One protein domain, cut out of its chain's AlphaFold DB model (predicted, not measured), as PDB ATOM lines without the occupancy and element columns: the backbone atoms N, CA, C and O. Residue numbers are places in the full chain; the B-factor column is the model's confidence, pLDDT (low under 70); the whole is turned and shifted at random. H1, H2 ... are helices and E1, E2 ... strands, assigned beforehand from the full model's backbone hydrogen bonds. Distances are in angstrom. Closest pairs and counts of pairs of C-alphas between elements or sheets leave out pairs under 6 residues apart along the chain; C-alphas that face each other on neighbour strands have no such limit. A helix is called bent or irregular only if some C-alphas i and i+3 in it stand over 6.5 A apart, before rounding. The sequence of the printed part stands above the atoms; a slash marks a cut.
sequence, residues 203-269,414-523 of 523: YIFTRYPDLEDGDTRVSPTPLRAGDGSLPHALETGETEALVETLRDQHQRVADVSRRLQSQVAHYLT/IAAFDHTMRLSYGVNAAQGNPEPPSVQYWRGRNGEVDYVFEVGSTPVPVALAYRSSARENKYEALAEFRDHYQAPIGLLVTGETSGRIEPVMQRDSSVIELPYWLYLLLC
ATOM      1  N   TYR A 203     135.600 138.426 167.141       91.12
ATOM      2  CA  TYR A 203     134.496 137.505 167.429       91.12
ATOM      3  C   TYR A 203     133.801 136.975 166.162       91.12
ATOM      4  O   TYR A 203     133.555 135.774 166.039       91.12
ATOM      5  N   ILE A 204     133.516 137.850 165.192       91.56
ATOM      6  CA  ILE A 204     132.893 137.461 163.921       91.56
ATOM      7  C   ILE A 204     133.780 136.502 163.138       91.56
ATOM      8  O   ILE A 204     133.270 135.520 162.608       91.56
ATOM      9  N   PHE A 205     135.084 136.745 163.090       88.69
ATOM     10  CA  PHE A 205     136.009 135.844 162.416       88.69
ATOM     11  C   PHE A 205     136.216 134.526 163.183       88.69
ATOM     12  O   PHE A 205     136.459 133.502 162.554       88.69
ATOM     13  N   THR A 206     136.022 134.496 164.512       84.56
ATOM     14  CA  THR A 206     135.953 133.227 165.273       84.56
ATOM     15  C   THR A 206     134.751 132.419 164.823       84.56
ATOM     16  O   THR A 206     134.842 131.218 164.586       84.56
ATOM     17  N   ARG A 207     133.599 133.088 164.720       83.69
ATOM     18  CA  ARG A 207     132.322 132.462 164.374       83.69
ATOM     19  C   ARG A 207     132.282 132.014 162.914       83.69
ATOM     20  O   ARG A 207     131.709 130.967 162.613       83.69
ATOM     21  N   TYR A 208     132.838 132.832 162.028       88.06
ATOM     22  CA  TYR A 208     132.775 132.699 160.577       88.06
ATOM     23  C   TYR A 208     134.170 132.941 159.975       88.06
ATOM     24  O   TYR A 208     134.428 134.025 159.443       88.06
ATOM     25  N   PRO A 209     135.085 131.955 160.060       87.12
ATOM     26  CA  PRO A 209     136.442 132.091 159.524       87.12
ATOM     27  C   PRO A 209     136.480 132.392 158.018       87.12
ATOM     28  O   PRO A 209     137.392 133.051 157.538       87.12
ATOM     29  N   ASP A 210     135.442 131.998 157.271       88.31
ATOM     30  CA  ASP A 210     135.245 132.324 155.852       88.31
ATOM     31  C   ASP A 210     135.136 133.832 155.561       88.31
ATOM     32  O   ASP A 210     135.249 134.255 154.410       88.31
ATOM     33  N   LEU A 211     134.900 134.653 156.588       90.81
ATOM     34  CA  LEU A 211     134.876 136.110 156.475       90.81
ATOM     35  C   LEU A 211     136.234 136.758 156.755       90.81
ATOM     36  O   LEU A 211     136.371 137.966 156.563       90.81
ATOM     37  N   GLU A 212     137.218 136.002 157.243       88.25
ATOM     38  CA  GLU A 212     138.550 136.530 157.528       88.25
ATOM     39  C   GLU A 212     139.415 136.613 156.264       88.25
ATOM     40  O   GLU A 212     140.263 137.499 156.182       88.25
ATOM     41  N   ASP A 213     139.151 135.800 155.239       82.38
ATOM     42  CA  ASP A 213     139.993 135.704 154.043       82.38
ATOM     43  C   ASP A 213     139.278 136.119 152.747       82.38
ATOM     44  O   ASP A 213     138.079 135.921 152.566       82.38
ATOM     45  N   GLY A 214     140.044 136.676 151.804       84.25
ATOM     46  CA  GLY A 214     139.571 136.998 150.453       84.25
ATOM     47  C   GLY A 214     138.669 138.235 150.353       84.25
ATOM     48  O   GLY A 214     138.824 139.219 151.082       84.25
ATOM     49  N   ASP A 215     137.740 138.212 149.394       87.62
ATOM     50  CA  ASP A 215     136.926 139.378 149.023       87.62
ATOM     51  C   ASP A 215     135.869 139.748 150.076       87.62
ATOM     52  O   ASP A 215     135.451 140.903 150.149       87.62
ATOM     53  N   THR A 216     135.489 138.812 150.946       89.81
ATOM     54  CA  THR A 216     134.507 138.997 152.029       89.81
ATOM     55  C   THR A 216     135.090 139.677 153.272       89.81
ATOM     56  O   THR A 216     134.331 140.098 154.150       89.81
ATOM     57  N   ARG A 217     136.420 139.841 153.353       92.94
ATOM     58  CA  ARG A 217     137.099 140.441 154.511       92.94
ATOM     59  C   ARG A 217     136.802 141.933 154.624       92.94
ATOM     60  O   ARG A 217     137.313 142.747 153.854       92.94
ATOM     61  N   VAL A 218     136.050 142.304 155.659       93.69
ATOM     62  CA  VAL A 218     135.905 143.705 156.079       93.69
ATOM     63  C   VAL A 218     137.190 144.157 156.774       93.69
ATOM     64  O   VAL A 218     137.693 143.499 157.699       93.69
ATOM     65  N   SER A 219     137.744 145.279 156.319       91.81
ATOM     66  CA  SER A 219     139.015 145.821 156.793       91.81
ATOM     67  C   SER A 219     138.875 147.280 157.235       91.81
ATOM     68  O   SER A 219     138.310 148.081 156.492       91.81
ATOM     69  N   PRO A 220     139.440 147.659 158.397       93.44
ATOM     70  CA  PRO A 220     139.503 149.052 158.822       93.44
ATOM     71  C   PRO A 220     140.603 149.843 158.093       93.44
ATOM     72  O   PRO A 220     140.604 151.068 158.139       93.44
ATOM     73  N   THR A 221     141.553 149.177 157.423       93.94
ATOM     74  CA  THR A 221     142.723 149.829 156.802       93.94
ATOM     75  C   THR A 221     142.360 150.958 155.828       93.94
ATOM     76  O   THR A 221     142.955 152.026 155.955       93.94
ATOM     77  N   PRO A 222     141.372 150.806 154.922       95.62
ATOM     78  CA  PRO A 222     140.992 151.882 154.004       95.62
ATOM     79  C   PRO A 222     140.457 153.142 154.701       95.62
ATOM     80  O   PRO A 222     140.564 154.230 154.151       95.62
ATOM     81  N   LEU A 223     139.922 153.029 155.924       96.25
ATOM     82  CA  LEU A 223     139.482 154.196 156.699       96.25
ATOM     83  C   LEU A 223     140.659 154.960 157.318       96.25
ATOM     84  O   LEU A 223     140.487 156.104 157.731       96.25
ATOM     85  N   ARG A 224     141.839 154.337 157.418       96.25
ATOM     86  CA  ARG A 224     142.997 154.870 158.149       96.25
ATOM     87  C   ARG A 224     143.987 155.617 157.260       96.25
ATOM     88  O   ARG A 224     144.695 156.473 157.779       96.25
ATOM     89  N   ALA A 225     144.058 155.298 155.966       94.69
ATOM     90  CA  ALA A 225     144.975 155.932 155.018       94.69
ATOM     91  C   ALA A 225     144.493 155.808 153.559       94.69
ATOM     92  O   ALA A 225     143.755 154.881 153.223       94.69
ATOM     93  N   GLY A 226     144.956 156.718 152.696       95.00
ATOM     94  CA  GLY A 226     144.601 156.794 151.272       95.00
ATOM     95  C   GLY A 226     143.444 157.754 150.971       95.00
ATOM     96  O   GLY A 226     142.853 158.332 151.883       95.00
ATOM     97  N   ASP A 227     143.112 157.913 149.690       95.56
ATOM     98  CA  ASP A 227     142.149 158.924 149.210       95.56
ATOM     99  C   ASP A 227     140.705 158.679 149.699       95.56
ATOM    100  O   ASP A 227     139.902 159.596 149.804       95.56
ATOM    101  N   GLY A 228     140.365 157.434 150.045       95.88
ATOM    102  CA  GLY A 228     139.063 157.055 150.608       95.88
ATOM    103  C   GLY A 228     138.993 157.070 152.139       95.88
ATOM    104  O   GLY A 228     138.051 156.528 152.718       95.88
ATOM    105  N   SER A 229     140.006 157.616 152.814       97.69
ATOM    106  CA  SER A 229     140.158 157.495 154.266       97.69
ATOM    107  C   SER A 229     139.501 158.624 155.056       97.69
ATOM    108  O   SER A 229     139.195 159.695 154.531       97.69
ATOM    109  N   LEU A 230     139.313 158.391 156.360       97.44
ATOM    110  CA  LEU A 230     138.824 159.415 157.276       97.44
ATOM    111  C   LEU A 230     139.787 160.615 157.356       97.44
ATOM    112  O   LEU A 230     139.297 161.730 157.199       97.44
ATOM    113  N   PRO A 231     141.118 160.448 157.528       97.69
ATOM    114  CA  PRO A 231     142.056 161.574 157.491       97.69
ATOM    115  C   PRO A 231     141.950 162.413 156.217       97.69
ATOM    116  O   PRO A 231     141.823 163.629 156.310       97.69
ATOM    117  N   HIS A 232     141.900 161.774 155.041       96.81
ATOM    118  CA  HIS A 232     141.789 162.495 153.771       96.81
ATOM    119  C   HIS A 232     140.512 163.342 153.704       96.81
ATOM    120  O   HIS A 232     140.559 164.523 153.370       96.81
ATOM    121  N   ALA A 233     139.376 162.764 154.091       96.50
ATOM    122  CA  ALA A 233     138.106 163.475 154.097       96.50
ATOM    123  C   ALA A 233     138.082 164.629 155.127       96.50
ATOM    124  O   ALA A 233     137.427 165.648 154.905       96.50
ATOM    125  N   LEU A 234     138.803 164.507 156.250       96.44
ATOM    126  CA  LEU A 234     138.963 165.599 157.220       96.44
ATOM    127  C   LEU A 234     139.848 166.733 156.683       96.44
ATOM    128  O   LEU A 234     139.594 167.894 157.000       96.44
ATOM    129  N   GLU A 235     140.862 166.412 155.880       95.19
ATOM    130  CA  GLU A 235     141.760 167.391 155.256       95.19
ATOM    131  C   GLU A 235     141.086 168.170 154.120       95.19
ATOM    132  O   GLU A 235     141.275 169.383 154.007       95.19
ATOM    133  N   THR A 236     140.305 167.492 153.276       94.12
ATOM    134  CA  THR A 236     139.674 168.095 152.089       94.12
ATOM    135  C   THR A 236     138.276 168.645 152.363       94.12
ATOM    136  O   THR A 236     137.831 169.567 151.678       94.12
ATOM    137  N   GLY A 237     137.574 168.092 153.356       90.56
ATOM    138  CA  GLY A 237     136.148 168.325 153.584       90.56
ATOM    139  C   GLY A 237     135.230 167.590 152.598       90.56
ATOM    140  O   GLY A 237     134.012 167.756 152.678       90.56
ATOM    141  N   GLU A 238     135.783 166.784 151.687       91.56
ATOM    142  CA  GLU A 238     135.041 165.981 150.708       91.56
ATOM    143  C   GLU A 238     134.784 164.579 151.279       91.56
ATOM    144  O   GLU A 238     135.704 163.894 151.725       91.56
ATOM    145  N   THR A 239     133.523 164.135 151.293       94.56
ATOM    146  CA  THR A 239     133.130 162.870 151.946       94.56
ATOM    147  C   THR A 239     132.813 161.745 150.970       94.56
ATOM    148  O   THR A 239     132.664 160.598 151.386       94.56
ATOM    149  N   GLU A 240     132.738 162.039 149.675       95.12
ATOM    150  CA  GLU A 240     132.308 161.119 148.626       95.12
ATOM    151  C   GLU A 240     133.170 159.849 148.591       95.12
ATOM    152  O   GLU A 240     132.633 158.742 148.685       95.12
ATOM    153  N   ALA A 241     134.499 159.994 148.557       95.88
ATOM    154  CA  ALA A 241     135.431 158.864 148.518       95.88
ATOM    155  C   ALA A 241     135.385 158.009 149.802       95.88
ATOM    156  O   ALA A 241     135.495 156.778 149.753       95.88
ATOM    157  N   LEU A 242     135.162 158.640 150.961       97.31
ATOM    158  CA  LEU A 242     134.977 157.936 152.230       97.31
ATOM    159  C   LEU A 242     133.653 157.160 152.254       97.31
ATOM    160  O   LEU A 242     133.608 156.013 152.701       97.31
ATOM    161  N   VAL A 243     132.571 157.750 151.742       97.56
ATOM    162  CA  VAL A 243     131.268 157.080 151.621       97.56
ATOM    163  C   VAL A 243     131.360 155.874 150.685       97.56
ATOM    164  O   VAL A 243     130.807 154.821 151.007       97.56
ATOM    165  N   GLU A 244     132.054 155.997 149.554       97.50
ATOM    166  CA  GLU A 244     132.314 154.878 148.640       97.50
ATOM    167  C   GLU A 244     133.121 153.777 149.327       97.50
ATOM    168  O   GLU A 244     132.698 152.623 149.323       97.50
ATOM    169  N   THR A 245     134.185 154.138 150.047       97.69
ATOM    170  CA  THR A 245     134.985 153.187 150.833       97.69
ATOM    171  C   THR A 245     134.131 152.416 151.843       97.69
ATOM    172  O   THR A 245     134.222 151.190 151.940       97.69
ATOM    173  N   LEU A 246     133.253 153.102 152.578       97.69
ATOM    174  CA  LEU A 246     132.340 152.474 153.536       97.69
ATOM    175  C   LEU A 246     131.303 151.568 152.854       97.69
ATOM    176  O   LEU A 246     130.990 150.491 153.369       97.69
ATOM    177  N   ARG A 247     130.776 151.979 151.695       97.50
ATOM    178  CA  ARG A 247     129.851 151.165 150.890       97.50
ATOM    179  C   ARG A 247     130.528 149.917 150.346       97.50
ATOM    180  O   ARG A 247     129.916 148.854 150.401       97.50
ATOM    181  N   ASP A 248     131.776 150.018 149.909       96.81
ATOM    182  CA  ASP A 248     132.562 148.874 149.457       96.81
ATOM    183  C   ASP A 248     132.764 147.875 150.597       96.81
ATOM    184  O   ASP A 248     132.499 146.685 150.426       96.81
ATOM    185  N   GLN A 249     133.138 148.346 151.795       96.38
ATOM    186  CA  GLN A 249     133.251 147.477 152.975       96.38
ATOM    187  C   GLN A 249     131.917 146.816 153.344       96.38
ATOM    188  O   GLN A 249     131.888 145.626 153.650       96.38
ATOM    189  N   HIS A 250     130.803 147.547 153.271       96.12
ATOM    190  CA  HIS A 250     129.468 146.977 153.466       96.12
ATOM    191  C   HIS A 250     129.140 145.913 152.403       96.12
ATOM    192  O   HIS A 250     128.613 144.847 152.723       96.12
ATOM    193  N   GLN A 251     129.449 146.186 151.132       95.62
ATOM    194  CA  GLN A 251     129.095 145.328 150.002       95.62
ATOM    195  C   GLN A 251     129.800 143.968 150.050       95.62
ATOM    196  O   GLN A 251     129.183 142.964 149.689       95.62
ATOM    197  N   ARG A 252     131.034 143.910 150.569       95.12
ATOM    198  CA  ARG A 252     131.788 142.658 150.797       95.12
ATOM    199  C   ARG A 252     131.022 141.625 151.623       95.12
ATOM    200  O   ARG A 252     131.241 140.428 151.475       95.12
ATOM    201  N   VAL A 253     130.113 142.085 152.483       94.69
ATOM    202  CA  VAL A 253     129.328 141.248 153.399       94.69
ATOM    203  C   VAL A 253     127.818 141.458 153.251       94.69
ATOM    204  O   VAL A 253     127.048 141.115 154.155       94.69
ATOM    205  N   ALA A 254     127.360 141.989 152.112       92.94
ATOM    206  CA  ALA A 254     125.943 142.272 151.866       92.94
ATOM    207  C   ALA A 254     125.058 141.022 152.037       92.94
ATOM    208  O   ALA A 254     124.044 141.065 152.738       92.94
ATOM    209  N   ASP A 255     125.495 139.881 151.492       93.44
ATOM    210  CA  ASP A 255     124.744 138.617 151.527       93.44
ATOM    211  C   ASP A 255     124.612 138.030 152.942       93.44
ATOM    212  O   ASP A 255     123.682 137.275 153.233       93.44
ATOM    213  N   VAL A 256     125.514 138.410 153.851       93.94
ATOM    214  CA  VAL A 256     125.559 137.915 155.235       93.94
ATOM    215  C   VAL A 256     125.249 138.999 156.268       93.94
ATOM    216  O   VAL A 256     125.306 138.732 157.467       93.94
ATOM    217  N   SER A 257     124.848 140.206 155.852       93.69
ATOM    218  CA  SER A 257     124.650 141.349 156.759       93.69
ATOM    219  C   SER A 257     123.630 141.061 157.866       93.69
ATOM    220  O   SER A 257     123.830 141.441 159.016       93.69
ATOM    221  N   ARG A 258     122.563 140.304 157.567       93.31
ATOM    222  CA  ARG A 258     121.581 139.874 158.581       93.31
ATOM    223  C   ARG A 258     122.153 138.888 159.598       93.31
ATOM    224  O   ARG A 258     121.773 138.941 160.764       93.31
ATOM    225  N   ARG A 259     123.071 138.019 159.168       92.25
ATOM    226  CA  ARG A 259     123.807 137.113 160.058       92.25
ATOM    227  C   ARG A 259     124.744 137.911 160.965       92.25
ATOM    228  O   ARG A 259     124.756 137.678 162.161       92.25
ATOM    229  N   LEU A 260     125.462 138.897 160.427       93.75
ATOM    230  CA  LEU A 260     126.335 139.773 161.219       93.75
ATOM    231  C   LEU A 260     125.550 140.605 162.241       93.75
ATOM    232  O   LEU A 260     125.917 140.651 163.412       93.75
ATOM    233  N   GLN A 261     124.430 141.205 161.827       93.38
ATOM    234  CA  GLN A 261     123.567 141.986 162.714       93.38
ATOM    235  C   GLN A 261     123.016 141.146 163.877       93.38
ATOM    236  O   GLN A 261     122.981 141.636 165.005       93.38
ATOM    237  N   SER A 262     122.621 139.886 163.647       91.50
ATOM    238  CA  SER A 262     122.092 139.035 164.724       91.50
ATOM    239  C   SER A 262     123.150 138.653 165.761       91.50
ATOM    240  O   SER A 262     122.822 138.458 166.929       91.50
ATOM    241  N   GLN A 263     124.424 138.596 165.366       93.25
ATOM    242  CA  GLN A 263     125.532 138.293 166.272       93.25
ATOM    243  C   GLN A 263     125.887 139.448 167.222       93.25
ATOM    244  O   GLN A 263     126.564 139.219 168.224       93.25
ATOM    245  N   VAL A 264     125.408 140.672 166.970       95.44
ATOM    246  CA  VAL A 264     125.682 141.821 167.849       95.44
ATOM    247  C   VAL A 264     125.158 141.572 169.267       95.44
ATOM    248  O   VAL A 264     125.914 141.754 170.215       95.44
ATOM    249  N   ALA A 265     123.922 141.088 169.443       94.25
ATOM    250  CA  ALA A 265     123.360 140.834 170.777       94.25
ATOM    251  C   ALA A 265     124.185 139.803 171.569       94.25
ATOM    252  O   ALA A 265     124.432 139.976 172.767       94.25
ATOM    253  N   HIS A 266     124.663 138.757 170.887       93.88
ATOM    254  CA  HIS A 266     125.517 137.738 171.492       93.88
ATOM    255  C   HIS A 266     126.868 138.323 171.906       93.88
ATOM    256  O   HIS A 266     127.251 138.176 173.065       93.88
ATOM    257  N   TYR A 267     127.545 139.060 171.021       95.12
ATOM    258  CA  TYR A 267     128.808 139.722 171.354       95.12
ATOM    259  C   TYR A 267     128.668 140.699 172.527       95.12
ATOM    260  O   TYR A 267     129.459 140.652 173.467       95.12
ATOM    261  N   LEU A 268     127.640 141.553 172.507       96.38
ATOM    262  CA  LEU A 268     127.382 142.509 173.585       96.38
ATOM    263  C   LEU A 268     127.185 141.794 174.923       96.38
ATOM    264  O   LEU A 268     127.727 142.240 175.932       96.38
ATOM    265  N   THR A 269     126.465 140.672 174.919       95.19
ATOM    266  CA  THR A 269     126.237 139.848 176.110       95.19
ATOM    267  C   THR A 269     127.539 139.235 176.628       95.19
ATOM    268  O   THR A 269     127.849 139.355 177.809       95.19
ATOM    269  N   ILE A 414     128.410 150.956 175.496       98.38
ATOM    270  CA  ILE A 414     129.707 150.654 176.109       98.38
ATOM    271  C   ILE A 414     130.644 150.016 175.079       98.38
ATOM    272  O   ILE A 414     131.799 150.423 174.969       98.38
ATOM    273  N   ALA A 415     130.139 149.084 174.269       98.50
ATOM    274  CA  ALA A 415     130.906 148.475 173.190       98.50
ATOM    275  C   ALA A 415     131.327 149.506 172.135       98.50
ATOM    276  O   ALA A 415     132.502 149.545 171.780       98.50
ATOM    277  N   ALA A 416     130.422 150.381 171.680       98.44
ATOM    278  CA  ALA A 416     130.782 151.437 170.736       98.44
ATOM    279  C   ALA A 416     131.807 152.417 171.306       98.44
ATOM    280  O   ALA A 416     132.665 152.867 170.554       98.44
ATOM    281  N   PHE A 417     131.785 152.708 172.611       98.56
ATOM    282  CA  PHE A 417     132.847 153.500 173.234       98.56
ATOM    283  C   PHE A 417     134.216 152.815 173.093       98.56
ATOM    284  O   PHE A 417     135.158 153.433 172.597       98.56
ATOM    285  N   ASP A 418     134.323 151.534 173.469       97.94
ATOM    286  CA  ASP A 418     135.588 150.789 173.367       97.94
ATOM    287  C   ASP A 418     136.083 150.685 171.917       97.94
ATOM    288  O   ASP A 418     137.266 150.878 171.648       97.94
ATOM    289  N   HIS A 419     135.169 150.461 170.971       98.25
ATOM    290  CA  HIS A 419     135.494 150.420 169.546       98.25
ATOM    291  C   HIS A 419     135.921 151.799 169.026       98.25
ATOM    292  O   HIS A 419     136.918 151.896 168.321       98.25
ATOM    293  N   THR A 420     135.278 152.888 169.455       98.56
ATOM    294  CA  THR A 420     135.689 154.248 169.064       98.56
ATOM    295  C   THR A 420     137.098 154.583 169.561       98.56
ATOM    296  O   THR A 420     137.869 155.206 168.836       98.56
ATOM    297  N   MET A 421     137.483 154.117 170.757       98.00
ATOM    298  CA  MET A 421     138.864 154.253 171.245       98.00
ATOM    299  C   MET A 421     139.864 153.539 170.321       98.00
ATOM    300  O   MET A 421     140.935 154.075 170.044       98.00
ATOM    301  N   ARG A 422     139.512 152.353 169.806       96.19
ATOM    302  CA  ARG A 422     140.355 151.591 168.863       96.19
ATOM    303  C   ARG A 422     140.424 152.240 167.486       96.19
ATOM    304  O   ARG A 422     141.512 152.300 166.921       96.19
ATOM    305  N   LEU A 423     139.304 152.770 166.995       97.00
ATOM    306  CA  LEU A 423     139.257 153.529 165.749       97.00
ATOM    307  C   LEU A 423     140.158 154.764 165.842       97.00
ATOM    308  O   LEU A 423     141.005 154.962 164.976       97.00
ATOM    309  N   SER A 424     140.015 155.542 166.919       97.50
ATOM    310  CA  SER A 424     140.834 156.727 167.193       97.50
ATOM    311  C   SER A 424     142.328 156.388 167.207       97.50
ATOM    312  O   SER A 424     143.102 157.004 166.472       97.50
ATOM    313  N   TYR A 425     142.726 155.350 167.953       96.38
ATOM    314  CA  TYR A 425     144.117 154.890 167.977       96.38
ATOM    315  C   TYR A 425     144.591 154.426 166.593       96.38
ATOM    316  O   TYR A 425     145.633 154.860 166.118       96.38
ATOM    317  N   GLY A 426     143.820 153.570 165.919       95.69
ATOM    318  CA  GLY A 426     144.201 152.986 164.635       95.69
ATOM    319  C   GLY A 426     144.340 154.017 163.516       95.69
ATOM    320  O   GLY A 426     145.223 153.876 162.672       95.69
ATOM    321  N   VAL A 427     143.495 155.052 163.511       96.75
ATOM    322  CA  VAL A 427     143.601 156.170 162.568       96.75
ATOM    323  C   VAL A 427     144.836 157.010 162.885       96.75
ATOM    324  O   VAL A 427     145.664 157.195 162.002       96.75
ATOM    325  N   ASN A 428     145.018 157.458 164.131       96.88
ATOM    326  CA  ASN A 428     146.155 158.315 164.486       96.88
ATOM    327  C   ASN A 428     147.511 157.599 164.352       96.88
ATOM    328  O   ASN A 428     148.458 158.180 163.824       96.88
ATOM    329  N   ALA A 429     147.598 156.317 164.716       94.69
ATOM    330  CA  ALA A 429     148.805 155.513 164.527       94.69
ATOM    331  C   ALA A 429     149.189 155.383 163.042       94.69
ATOM    332  O   ALA A 429     150.365 155.498 162.704       94.69
ATOM    333  N   ALA A 430     148.213 155.219 162.139       95.19
ATOM    334  CA  ALA A 430     148.465 155.195 160.694       95.19
ATOM    335  C   ALA A 430     148.948 156.550 160.145       95.19
ATOM    336  O   ALA A 430     149.614 156.586 159.112       95.19
ATOM    337  N   GLN A 431     148.649 157.644 160.850       94.00
ATOM    338  CA  GLN A 431     149.158 158.988 160.566       94.00
ATOM    339  C   GLN A 431     150.495 159.287 161.274       94.00
ATOM    340  O   GLN A 431     150.964 160.421 161.250       94.00
ATOM    341  N   GLY A 432     151.121 158.289 161.910       93.62
ATOM    342  CA  GLY A 432     152.401 158.441 162.608       93.62
ATOM    343  C   GLY A 432     152.303 159.003 164.031       93.62
ATOM    344  O   GLY A 432     153.337 159.319 164.615       93.62
ATOM    345  N   ASN A 433     151.097 159.088 164.607       92.12
ATOM    346  CA  ASN A 433     150.842 159.623 165.950       92.12
ATOM    347  C   ASN A 433     150.209 158.553 166.868       92.12
ATOM    348  O   ASN A 433     149.014 158.618 167.153       92.12
ATOM    349  N   PRO A 434     150.958 157.536 167.334       87.94
ATOM    350  CA  PRO A 434     150.423 156.429 168.137       87.94
ATOM    351  C   PRO A 434     150.210 156.807 169.618       87.94
ATOM    352  O   PRO A 434     150.538 156.037 170.520       87.94
ATOM    353  N   GLU A 435     149.687 158.003 169.892       88.75
ATOM    354  CA  GLU A 435     149.373 158.430 171.257       88.75
ATOM    355  C   GLU A 435     148.192 157.626 171.835       88.75
ATOM    356  O   GLU A 435     147.342 157.128 171.082       88.75
ATOM    357  N   PRO A 436     148.099 157.491 173.174       89.81
ATOM    358  CA  PRO A 436     146.928 156.903 173.808       89.81
ATOM    359  C   PRO A 436     145.641 157.586 173.315       89.81
ATOM    360  O   PRO A 436     145.542 158.814 173.372       89.81
ATOM    361  N   PRO A 437     144.641 156.825 172.832       93.31
ATOM    362  CA  PRO A 437     143.444 157.422 172.261       93.31
ATOM    363  C   PRO A 437     142.664 158.189 173.327       93.31
ATOM    364  O   PRO A 437     142.519 157.726 174.457       93.31
ATOM    365  N   SER A 438     142.093 159.326 172.938       93.56
ATOM    366  CA  SER A 438     141.156 160.094 173.757       93.56
ATOM    367  C   SER A 438     139.795 160.144 173.072       93.56
ATOM    368  O   SER A 438     139.697 160.425 171.877       93.56
ATOM    369  N   VAL A 439     138.740 159.852 173.833       97.88
ATOM    370  CA  VAL A 439     137.346 159.965 173.392       97.88
ATOM    371  C   VAL A 439     136.563 160.710 174.464       97.88
ATOM    372  O   VAL A 439     136.529 160.308 175.626       97.88
ATOM    373  N   GLN A 440     135.904 161.789 174.067       98.25
ATOM    374  CA  GLN A 440     135.063 162.637 174.910       98.25
ATOM    375  C   GLN A 440     133.599 162.542 174.467       98.25
ATOM    376  O   GLN A 440     133.282 161.856 173.502       98.25
ATOM    377  N   TYR A 441     132.689 163.213 175.168       98.25
ATOM    378  CA  TYR A 441     131.298 163.381 174.724       98.25
ATOM    379  C   TYR A 441     130.981 164.867 174.570       98.25
ATOM    380  O   TYR A 441     131.667 165.699 175.159       98.25
ATOM    381  N   TRP A 442     129.919 165.231 173.859       98.12
ATOM    382  CA  TRP A 442     129.486 166.629 173.790       98.12
ATOM    383  C   TRP A 442     127.971 166.774 173.869       98.12
ATOM    384  O   TRP A 442     127.232 166.040 173.212       98.12
ATOM    385  N   ARG A 443     127.500 167.732 174.674       95.44
ATOM    386  CA  ARG A 443     126.072 167.999 174.880       95.44
ATOM    387  C   ARG A 443     125.628 169.229 174.106       95.44
ATOM    388  O   ARG A 443     126.059 170.341 174.398       95.44
ATOM    389  N   GLY A 444     124.708 169.006 173.176       93.44
ATOM    390  CA  GLY A 444     123.999 170.062 172.472       93.44
ATOM    391  C   GLY A 444     122.711 170.462 173.184       93.44
ATOM    392  O   GLY A 444     122.409 170.025 174.300       93.44
ATOM    393  N   ARG A 445     121.911 171.289 172.512       91.38
ATOM    394  CA  ARG A 445     120.617 171.767 173.023       91.38
ATOM    395  C   ARG A 445     119.549 170.679 173.032       91.38
ATOM    396  O   ARG A 445     118.813 170.565 174.011       91.38
ATOM    397  N   ASN A 446     119.482 169.886 171.962       81.94
ATOM    398  CA  ASN A 446     118.421 168.895 171.735       81.94
ATOM    399  C   ASN A 446     118.915 167.439 171.777       81.94
ATOM    400  O   ASN A 446     118.125 166.504 171.646       81.94
ATOM    401  N   GLY A 447     120.217 167.228 171.967       90.19
ATOM    402  CA  GLY A 447     120.821 165.906 171.907       90.19
ATOM    403  C   GLY A 447     122.267 165.898 172.379       90.19
ATOM    404  O   GLY A 447     122.770 166.861 172.954       90.19
ATOM    405  N   GLU A 448     122.936 164.776 172.153       94.62
ATOM    406  CA  GLU A 448     124.311 164.556 172.584       94.62
ATOM    407  C   GLU A 448     125.065 163.818 171.482       94.62
ATOM    408  O   GLU A 448     124.543 162.832 170.950       94.62
ATOM    409  N   VAL A 449     126.281 164.268 171.195       97.94
ATOM    410  CA  VAL A 449     127.276 163.504 170.445       97.94
ATOM    411  C   VAL A 449     127.977 162.588 171.446       97.94
ATOM    412  O   VAL A 449     128.622 163.060 172.384       97.94
ATOM    413  N   ASP A 450     127.775 161.278 171.297       98.06
ATOM    414  CA  ASP A 450     128.188 160.288 172.296       98.06
ATOM    415  C   ASP A 450     129.709 160.174 172.395       98.06
ATOM    416  O   ASP A 450     130.223 160.008 173.505       98.06
ATOM    417  N   TYR A 451     130.401 160.270 171.256       98.56
ATOM    418  CA  TYR A 451     131.847 160.106 171.158       98.56
ATOM    419  C   TYR A 451     132.455 161.185 170.264       98.56
ATOM    420  O   TYR A 451     132.003 161.402 169.144       98.56
ATOM    421  N   VAL A 452     133.496 161.847 170.750       98.75
ATOM    422  CA  VAL A 452     134.298 162.818 170.006       98.75
ATOM    423  C   VAL A 452     135.754 162.436 170.206       98.75
ATOM    424  O   VAL A 452     136.227 162.425 171.341       98.75
ATOM    425  N   PHE A 453     136.443 162.102 169.124       98.19
ATOM    426  CA  PHE A 453     137.894 161.918 169.111       98.19
ATOM    427  C   PHE A 453     138.518 162.887 168.114       98.19
ATOM    428  O   PHE A 453     137.805 163.492 167.316       98.19
ATOM    429  N   GLU A 454     139.835 163.034 168.150       97.25
ATOM    430  CA  GLU A 454     140.559 163.912 167.234       97.25
ATOM    431  C   GLU A 454     141.471 163.095 166.322       97.25
ATOM    432  O   GLU A 454     142.045 162.082 166.730       97.25
ATOM    433  N   VAL A 455     141.582 163.540 165.073       95.94
ATOM    434  CA  VAL A 455     142.634 163.117 164.145       95.94
ATOM    435  C   VAL A 455     143.513 164.336 163.915       95.94
ATOM    436  O   VAL A 455     143.054 165.343 163.366       95.94
ATOM    437  N   GLY A 456     144.748 164.290 164.416       90.69
ATOM    438  CA  GLY A 456     145.533 165.510 164.607       90.69
ATOM    439  C   GLY A 456     144.810 166.452 165.576       90.69
ATOM    440  O   GLY A 456     144.596 166.099 166.726       90.69
ATOM    441  N   SER A 457     144.400 167.632 165.107       91.62
ATOM    442  CA  SER A 457     143.612 168.600 165.888       91.62
ATOM    443  C   SER A 457     142.167 168.751 165.400       91.62
ATOM    444  O   SER A 457     141.492 169.714 165.763       91.62
ATOM    445  N   THR A 458     141.710 167.870 164.507       96.62
ATOM    446  CA  THR A 458     140.384 167.971 163.890       96.62
ATOM    447  C   THR A 458     139.412 167.026 164.595       96.62
ATOM    448  O   THR A 458     139.639 165.811 164.573       96.62
ATOM    449  N   PRO A 459     138.322 167.533 165.204       98.00
ATOM    450  CA  PRO A 459     137.363 166.686 165.899       98.00
ATOM    451  C   PRO A 459     136.490 165.879 164.938       98.00
ATOM    452  O   PRO A 459     135.972 166.394 163.945       98.00
ATOM    453  N   VAL A 460     136.262 164.619 165.303       98.25
ATOM    454  CA  VAL A 460     135.384 163.669 164.619       98.25
ATOM    455  C   VAL A 460     134.221 163.312 165.553       98.25
ATOM    456  O   VAL A 460     134.377 162.477 166.450       98.25
ATOM    457  N   PRO A 461     133.048 163.948 165.386       98.50
ATOM    458  CA  PRO A 461     131.864 163.638 166.171       98.50
ATOM    459  C   PRO A 461     131.170 162.360 165.674       98.50
ATOM    460  O   PRO A 461     130.840 162.218 164.495       98.50
ATOM    461  N   VAL A 462     130.887 161.452 166.606       98.62
ATOM    462  CA  VAL A 462     130.142 160.208 166.395       98.62
ATOM    463  C   VAL A 462     128.914 160.195 167.303       98.62
ATOM    464  O   VAL A 462     129.021 160.207 168.534       98.62
ATOM    465  N   ALA A 463     127.728 160.152 166.702       97.94
ATOM    466  CA  ALA A 463     126.465 160.052 167.421       97.94
ATOM    467  C   ALA A 463     125.867 158.651 167.265       97.94
ATOM    468  O   ALA A 463     125.669 158.155 166.156       97.94
ATOM    469  N   LEU A 464     125.550 158.019 168.393       97.25
ATOM    470  CA  LEU A 464     124.973 156.684 168.455       97.25
ATOM    471  C   LEU A 464     123.449 156.767 168.583       97.25
ATOM    472  O   LEU A 464     122.901 157.099 169.641       97.25
ATOM    473  N   ALA A 465     122.753 156.377 167.519       95.06
ATOM    474  CA  ALA A 465     121.312 156.164 167.491       95.06
ATOM    475  C   ALA A 465     120.998 154.665 167.364       95.06
ATOM    476  O   ALA A 465     120.406 154.211 166.385       95.06
ATOM    477  N   TYR A 466     121.397 153.889 168.382       93.00
ATOM    478  CA  TYR A 466     121.151 152.440 168.419       93.00
ATOM    479  C   TYR A 466     119.659 152.115 168.253       93.00
ATOM    480  O   TYR A 466     119.283 151.270 167.447       93.00
ATOM    481  N   ARG A 467     118.797 152.869 168.948       87.81
ATOM    482  CA  ARG A 467     117.343 152.830 168.758       87.81
ATOM    483  C   ARG A 467     116.883 153.898 167.779       87.81
ATOM    484  O   ARG A 467     117.267 155.064 167.890       87.81
ATOM    485  N   SER A 468     115.958 153.514 166.901       81.38
ATOM    486  CA  SER A 468     115.397 154.384 165.859       81.38
ATOM    487  C   SER A 468     114.766 155.677 166.392       81.38
ATOM    488  O   SER A 468     114.838 156.708 165.726       81.38
ATOM    489  N   SER A 469     114.211 155.666 167.608       85.06
ATOM    490  CA  SER A 469     113.571 156.837 168.224       85.06
ATOM    491  C   SER A 469     114.530 157.983 168.557       85.06
ATOM    492  O   SER A 469     114.079 159.116 168.694       85.06
ATOM    493  N   ALA A 470     115.834 157.717 168.683       85.62
ATOM    494  CA  ALA A 470     116.837 158.737 168.997       85.62
ATOM    495  C   ALA A 470     117.489 159.358 167.748       85.62
ATOM    496  O   ALA A 470     118.266 160.300 167.879       85.62
ATOM    497  N   ARG A 471     117.197 158.833 166.550       91.81
ATOM    498  CA  ARG A 471     117.929 159.133 165.309       91.81
ATOM    499  C   ARG A 471     117.924 160.613 164.937       91.81
ATOM    500  O   ARG A 471     118.987 161.153 164.657       91.81
ATOM    501  N   GLU A 472     116.766 161.268 165.000       92.62
ATOM    502  CA  GLU A 472     116.644 162.684 164.628       92.62
ATOM    503  C   GLU A 472     117.414 163.590 165.597       92.62
ATOM    504  O   GLU A 472     118.275 164.355 165.180       92.62
ATOM    505  N   ASN A 473     117.217 163.422 166.909       93.56
ATOM    506  CA  ASN A 473     117.929 164.216 167.918       93.56
ATOM    507  C   ASN A 473     119.457 164.024 167.848       93.56
ATOM    508  O   ASN A 473     120.216 164.936 168.166       93.56
ATOM    509  N   LYS A 474     119.918 162.826 167.463       95.75
ATOM    510  CA  LYS A 474     121.343 162.519 167.263       95.75
ATOM    511  C   LYS A 474     121.894 163.206 166.014       95.75
ATOM    512  O   LYS A 474     122.994 163.747 166.068       95.75
ATOM    513  N   TYR A 475     121.117 163.240 164.935       95.44
ATOM    514  CA  TYR A 475     121.449 163.990 163.728       95.44
ATOM    515  C   TYR A 475     121.504 165.508 163.986       95.44
ATOM    516  O   TYR A 475     122.494 166.146 163.633       95.44
ATOM    517  N   GLU A 476     120.517 166.073 164.692       95.31
ATOM    518  CA  GLU A 476     120.522 167.488 165.097       95.31
ATOM    519  C   GLU A 476     121.743 167.837 165.963       95.31
ATOM    520  O   GLU A 476     122.368 168.877 165.762       95.31
ATOM    521  N   ALA A 477     122.120 166.961 166.902       97.00
ATOM    522  CA  ALA A 477     123.302 167.165 167.739       97.00
ATOM    523  C   ALA A 477     124.613 167.131 166.934       97.00
ATOM    524  O   ALA A 477     125.517 167.908 167.234       97.00
ATOM    525  N   LEU A 478     124.719 166.272 165.910       97.19
ATOM    526  CA  LEU A 478     125.865 166.275 164.994       97.19
ATOM    527  C   LEU A 478     125.948 167.588 164.216       97.19
ATOM    528  O   LEU A 478     127.027 168.171 164.142       97.19
ATOM    529  N   ALA A 479     124.829 168.064 163.668       95.56
ATOM    530  CA  ALA A 479     124.790 169.338 162.957       95.56
ATOM    531  C   ALA A 479     125.215 170.498 163.875       95.56
ATOM    532  O   ALA A 479     126.098 171.274 163.519       95.56
ATOM    533  N   GLU A 480     124.674 170.553 165.099       97.31
ATOM    534  CA  GLU A 480     125.030 171.586 166.076       97.31
ATOM    535  C   GLU A 480     126.516 171.539 166.469       97.31
ATOM    536  O   GLU A 480     127.171 172.582 166.519       97.31
ATOM    537  N   PHE A 481     127.067 170.346 166.724       98.12
ATOM    538  CA  PHE A 481     128.489 170.179 167.035       98.12
ATOM    539  C   PHE A 481     129.365 170.677 165.885       98.12
ATOM    540  O   PHE A 481     130.326 171.416 166.100       98.12
ATOM    541  N   ARG A 482     129.033 170.276 164.656       96.19
ATOM    542  CA  ARG A 482     129.808 170.622 163.466       96.19
ATOM    543  C   ARG A 482     129.797 172.115 163.192       96.19
ATOM    544  O   ARG A 482     130.858 172.672 162.932       96.19
ATOM    545  N   ASP A 483     128.652 172.772 163.339       95.75
ATOM    546  CA  ASP A 483     128.562 174.228 163.227       95.75
ATOM    547  C   ASP A 483     129.403 174.930 164.304       95.75
ATOM    548  O   ASP A 483     130.038 175.952 164.042       95.75
ATOM    549  N   HIS A 484     129.438 174.384 165.523       96.88
ATOM    550  CA  HIS A 484     130.178 174.983 166.632       96.88
ATOM    551  C   HIS A 484     131.700 174.836 166.493       96.88
ATOM    552  O   HIS A 484     132.424 175.815 166.662       96.88
ATOM    553  N   TYR A 485     132.179 173.634 166.165       96.88
ATOM    554  CA  TYR A 485     133.611 173.307 166.108       96.88
ATOM    555  C   TYR A 485     134.188 173.283 164.691       96.88
ATOM    556  O   TYR A 485     135.358 172.960 164.515       96.88
ATOM    557  N   GLN A 486     133.381 173.616 163.678       95.62
ATOM    558  CA  GLN A 486     133.753 173.547 162.260       95.62
ATOM    559  C   GLN A 486     134.258 172.150 161.857       95.62
ATOM    560  O   GLN A 486     135.169 172.010 161.046       95.62
ATOM    561  N   ALA A 487     133.668 171.104 162.445       95.81
ATOM    562  CA  ALA A 487     134.063 169.726 162.182       95.81
ATOM    563  C   ALA A 487     133.641 169.318 160.752       95.81
ATOM    564  O   ALA A 487     132.439 169.355 160.439       95.81
ATOM    565  N   PRO A 488     134.584 168.913 159.875       95.62
ATOM    566  CA  PRO A 488     134.282 168.658 158.465       95.62
ATOM    567  C   PRO A 488     133.252 167.540 158.274       95.62
ATOM    568  O   PRO A 488     132.367 167.648 157.427       95.62
ATOM    569  N   ILE A 489     133.313 166.511 159.124       96.06
ATOM    570  CA  ILE A 489     132.537 165.272 159.000       96.06
ATOM    571  C   ILE A 489     131.798 164.979 160.304       96.06
ATOM    572  O   ILE A 489     132.273 165.333 161.378       96.06
ATOM    573  N   GLY A 490     130.652 164.303 160.227       97.25
ATOM    574  CA  GLY A 490     130.020 163.635 161.366       97.25
ATOM    575  C   GLY A 490     129.574 162.217 161.029       97.25
ATOM    576  O   GLY A 490     129.128 161.949 159.913       97.25
ATOM    577  N   LEU A 491     129.684 161.304 161.995       98.25
ATOM    578  CA  LEU A 491     129.270 159.908 161.849       98.25
ATOM    579  C   LEU A 491     127.998 159.640 162.659       98.25
ATOM    580  O   LEU A 491     127.987 159.775 163.882       98.25
ATOM    581  N   LEU A 492     126.926 159.230 161.985       97.69
ATOM    582  CA  LEU A 492     125.687 158.778 162.614       97.69
ATOM    583  C   LEU A 492     125.634 157.249 162.583       97.69
ATOM    584  O   LEU A 492     125.463 156.642 161.530       97.69
ATOM    585  N   VAL A 493     125.776 156.612 163.741       97.69
ATOM    586  CA  VAL A 493     125.803 155.149 163.856       97.69
ATOM    587  C   VAL A 493     124.423 154.642 164.264       97.69
ATOM    588  O   VAL A 493     123.916 155.019 165.325       97.69
ATOM    589  N   THR A 494     123.812 153.778 163.447       95.00
ATOM    590  CA  THR A 494     122.406 153.367 163.616       95.00
ATOM    591  C   THR A 494     122.169 151.866 163.574       95.00
ATOM    592  O   THR A 494     122.926 151.101 162.989       95.00
ATOM    593  N   GLY A 495     121.048 151.443 164.153       87.62
ATOM    594  CA  GLY A 495     120.507 150.102 163.955       87.62
ATOM    595  C   GLY A 495     120.738 149.174 165.140       87.62
ATOM    596  O   GLY A 495     121.868 148.906 165.540       87.62
ATOM    597  N   GLU A 496     119.631 148.646 165.649       84.31
ATOM    598  CA  GLU A 496     119.591 147.574 166.641       84.31
ATOM    599  C   GLU A 496     119.540 146.198 165.966       84.31
ATOM    600  O   GLU A 496     119.285 146.078 164.764       84.31
ATOM    601  N   THR A 497     119.749 145.142 166.746       80.81
ATOM    602  CA  THR A 497     119.801 143.751 166.263       80.81
ATOM    603  C   THR A 497     118.509 143.279 165.594       80.81
ATOM    604  O   THR A 497     118.548 142.559 164.597       80.81
ATOM    605  N   SER A 498     117.354 143.710 166.110       78.69
ATOM    606  CA  SER A 498     116.024 143.356 165.594       78.69
ATOM    607  C   SER A 498     115.534 144.256 164.448       78.69
ATOM    608  O   SER A 498     114.468 144.016 163.869       78.69
ATOM    609  N   GLY A 499     116.315 145.282 164.100       80.69
ATOM    610  CA  GLY A 499     115.986 146.260 163.072       80.69
ATOM    611  C   GLY A 499     116.057 145.712 161.643       80.69
ATOM    612  O   GLY A 499     116.411 144.564 161.371       80.69
ATOM    613  N   ARG A 500     115.717 146.572 160.679       84.75
ATOM    614  CA  ARG A 500     116.032 146.308 159.267       84.75
ATOM    615  C   ARG A 500     117.528 146.523 159.043       84.75
ATOM    616  O   ARG A 500     118.147 147.311 159.751       84.75
ATOM    617  N   ILE A 501     118.086 145.856 158.034       84.00
ATOM    618  CA  ILE A 501     119.431 146.180 157.559       84.00
ATOM    619  C   ILE A 501     119.372 147.564 156.928       84.00
ATOM    620  O   ILE A 501     118.634 147.778 155.962       84.00
ATOM    621  N   GLU A 502     120.101 148.501 157.520       85.62
ATOM    622  CA  GLU A 502     120.258 149.847 156.988       85.62
ATOM    623  C   GLU A 502     121.484 149.880 156.062       85.62
ATOM    624  O   GLU A 502     122.467 149.199 156.345       85.62
ATOM    625  N   PRO A 503     121.445 150.610 154.938       91.31
ATOM    626  CA  PRO A 503     122.620 150.810 154.098       91.31
ATOM    627  C   PRO A 503     123.513 151.930 154.651       91.31
ATOM    628  O   PRO A 503     123.087 152.725 155.489       91.31
ATOM    629  N   VAL A 504     124.729 152.050 154.114       95.62
ATOM    630  CA  VAL A 504     125.559 153.250 154.299       95.62
ATOM    631  C   VAL A 504     124.980 154.400 153.467       95.62
ATOM    632  O   VAL A 504     124.860 154.303 152.237       95.62
ATOM    633  N   MET A 505     124.623 155.498 154.129       94.25
ATOM    634  CA  MET A 505     123.968 156.654 153.518       94.25
ATOM    635  C   MET A 505     124.735 157.939 153.803       94.25
ATOM    636  O   MET A 505     125.260 158.143 154.887       94.25
ATOM    637  N   GLN A 506     124.741 158.838 152.829       93.56
ATOM    638  CA  GLN A 506     125.195 160.210 153.009       93.56
ATOM    639  C   GLN A 506     123.938 161.057 153.244       93.56
ATOM    640  O   GLN A 506     123.055 161.093 152.383       93.56
ATOM    641  N   ARG A 507     123.793 161.632 154.442       90.69
ATOM    642  CA  ARG A 507     122.595 162.401 154.833       90.69
ATOM    643  C   ARG A 507     122.608 163.807 154.261       90.69
ATOM    644  O   ARG A 507     121.586 164.295 153.786       90.69
ATOM    645  N   ASP A 508     123.786 164.402 154.284       90.38
ATOM    646  CA  ASP A 508     124.149 165.650 153.633       90.38
ATOM    647  C   ASP A 508     125.620 165.548 153.195       90.38
ATOM    648  O   ASP A 508     126.229 164.492 153.348       90.38
ATOM    649  N   SER A 509     126.217 166.626 152.682       87.06
ATOM    650  CA  SER A 509     127.609 166.645 152.193       87.06
ATOM    651  C   SER A 509     128.678 166.262 153.229       87.06
ATOM    652  O   SER A 509     129.857 166.203 152.899       87.06
ATOM    653  N   SER A 510     128.300 166.043 154.484       90.44
ATOM    654  CA  SER A 510     129.211 165.987 155.623       90.44
ATOM    655  C   SER A 510     128.807 165.021 156.738       90.44
ATOM    656  O   SER A 510     129.638 164.683 157.578       90.44
ATOM    657  N   VAL A 511     127.560 164.550 156.776       96.06
ATOM    658  CA  VAL A 511     127.108 163.529 157.725       96.06
ATOM    659  C   VAL A 511     126.953 162.190 157.018       96.06
ATOM    660  O   VAL A 511     126.108 162.022 156.131       96.06
ATOM    661  N   ILE A 512     127.745 161.220 157.465       97.56
ATOM    662  CA  ILE A 512     127.719 159.844 156.982       97.56
ATOM    663  C   ILE A 512     126.999 158.984 158.010       97.56
ATOM    664  O   ILE A 512     127.345 158.961 159.190       97.56
ATOM    665  N   GLU A 513     126.000 158.253 157.551       96.94
ATOM    666  CA  GLU A 513     125.262 157.298 158.346       96.94
ATOM    667  C   GLU A 513     125.658 155.869 157.992       96.94
ATOM    668  O   GLU A 513     125.681 155.494 156.816       96.94
ATOM    669  N   LEU A 514     125.946 155.063 159.012       96.38
ATOM    670  CA  LEU A 514     126.369 153.679 158.844       96.38
ATOM    671  C   LEU A 514     125.784 152.748 159.916       96.38
ATOM    672  O   LEU A 514     125.585 153.164 161.062       96.38
ATOM    673  N   PRO A 515     125.546 151.468 159.572       96.62
ATOM    674  CA  PRO A 515     125.029 150.496 160.524       96.62
ATOM    675  C   PRO A 515     125.989 150.238 161.682       96.62
ATOM    676  O   PRO A 515     127.198 150.120 161.494       96.62
ATOM    677  N   TYR A 516     125.435 150.033 162.872       97.56
ATOM    678  CA  TYR A 516     126.168 149.763 164.101       97.56
ATOM    679  C   TYR A 516     127.077 148.536 163.989       97.56
ATOM    680  O   TYR A 516     128.245 148.596 164.360       97.56
ATOM    681  N   TRP A 517     126.578 147.434 163.423       97.00
ATOM    682  CA  TRP A 517     127.384 146.225 163.231       97.00
ATOM    683  C   TRP A 517     128.584 146.479 162.303       97.00
ATOM    684  O   TRP A 517     129.660 145.944 162.550       97.00
ATOM    685  N   LEU A 518     128.420 147.318 161.271       97.38
ATOM    686  CA  LEU A 518     129.499 147.672 160.351       97.38
ATOM    687  C   LEU A 518     130.503 148.595 161.041       97.38
ATOM    688  O   LEU A 518     131.703 148.377 160.919       97.38
ATOM    689  N   TYR A 519     130.022 149.567 161.821       98.00
ATOM    690  CA  TYR A 519     130.873 150.424 162.645       98.00
ATOM    691  C   TYR A 519     131.787 149.594 163.556       98.00
ATOM    692  O   TYR A 519     132.997 149.800 163.555       98.00
ATOM    693  N   LEU A 520     131.242 148.588 164.252       97.81
ATOM    694  CA  LEU A 520     132.039 147.692 165.096       97.81
ATOM    695  C   LEU A 520     133.072 146.855 164.313       97.81
ATOM    696  O   LEU A 520     134.117 146.518 164.865       97.81
ATOM    697  N   LEU A 521     132.810 146.516 163.044       96.50
ATOM    698  CA  LEU A 521     133.781 145.816 162.187       96.50
ATOM    699  C   LEU A 521     134.906 146.727 161.673       96.50
ATOM    700  O   LEU A 521     135.968 146.225 161.308       96.50
ATOM    701  N   LEU A 522     134.674 148.037 161.614       96.31
ATOM    702  CA  LEU A 522     135.593 149.020 161.032       96.31
ATOM    703  C   LEU A 522     136.450 149.767 162.063       96.31
ATOM    704  O   LEU A 522     137.303 150.564 161.673       96.31
ATOM    705  N   CYS A 523     136.239 149.511 163.354       92.75
ATOM    706  CA  CYS A 523     137.002 150.108 164.445       92.75
ATOM    707  C   CYS A 523     138.324 149.377 164.741       92.75
ATOM    708  O   CYS A 523     138.332 148.123 164.831       92.75
TER     709      CYS A 523
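Overview. This is residues 203 to 269 and 414 to 523 of the 523 residues of the protein "Putative ATPase, AAA+ superfamily" of Haloarculaceae archaeon HSR-Bgl (UniProt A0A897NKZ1). A strongly twisted five-stranded sheet forms the core, with the long helix H7 packed over one face and H6 and the short H8 over the other. H4 runs past the edge strand E5, H3 sits by E2 and E3, and H1 and H5 lie off the sheet, beyond H8. The printed part has 177 residues, with named elements in the order H1 H2 H3 H4 H5 H6 E1 E2 E3 H7 E4 E5 H8; the class is mixed, helices and strands. The sheet, E1 E2 E3 E4 E5, is mixed; the whole is compact, with a radius of gyration of the C-alphas of 15.3 A and spans of 43 by 38 by 29 A.

Along the chain. Find C-alpha 203 at (134.496, 137.505, 167.429), where H1, residues 203 to 207, begins. Next come H2, 221 to 224, H3, 230 to 236, H4, 240 to 251, and H5, 254 to 269, 24.4 A long, irregular, with C-alphas 255 and 258 7.8 A apart. After the cut, H6 runs from 414 to 430, 24.7 A. Then read E1, 440 to 443, E2, 448 to 455, which bends by 52 degrees at 451, and E3, 458 to 465. H7, 468 to 485, is 26.3 A long and irregular, with C-alphas 469 and 472 7.5 A apart. E4, 490 to 494, E5, 511 to 515, and H8, 516 to 522, follow; C-alpha 522 is at (135.593, 149.020, 161.032).

Arrangement. E1 E2 E3 form a meander, each strand the antiparallel neighbour of the one before; look at N 440 and O 452, 2.8 A, and N 460 and O 453, 2.8 A. E3, H7, E4 make a strand-helix-strand unit, parallel neighbours with a helix between, its crossover right-handed; N 463 and O 491 are 2.9 A apart. E5 is parallel to E4, with N 492 and O 512 at 2.8 A. There are three layers, helices on both faces: H3, H4, H6 and H8 on one, H7 on the other. H6 runs along E2, at 6 degrees on the local plane, at a height over the sheet of 9.1 A. H2 touches H6, closest at the C-alphas of Arg 224 and Val 427, 4.6 A. H5 only just touches H8, with 3 pairs of C-alphas within 8 A, closest at Gln 261 and Trp 517, 5.7 A. Every O i to N i+4 pair is within hydrogen-bond range in H1, H3, H4, H6 and H8, against 7 of 12 in H5 and 12 of 14 in H7; H2 is too short for one.

Size, cuts and confidence. Residues 270 to 413 are not printed, and C-alphas 269 and 414 are 11.3 A apart. The links H1 to H2 and E4 to E5 are long. No printed residue is under 70 in pLDDT.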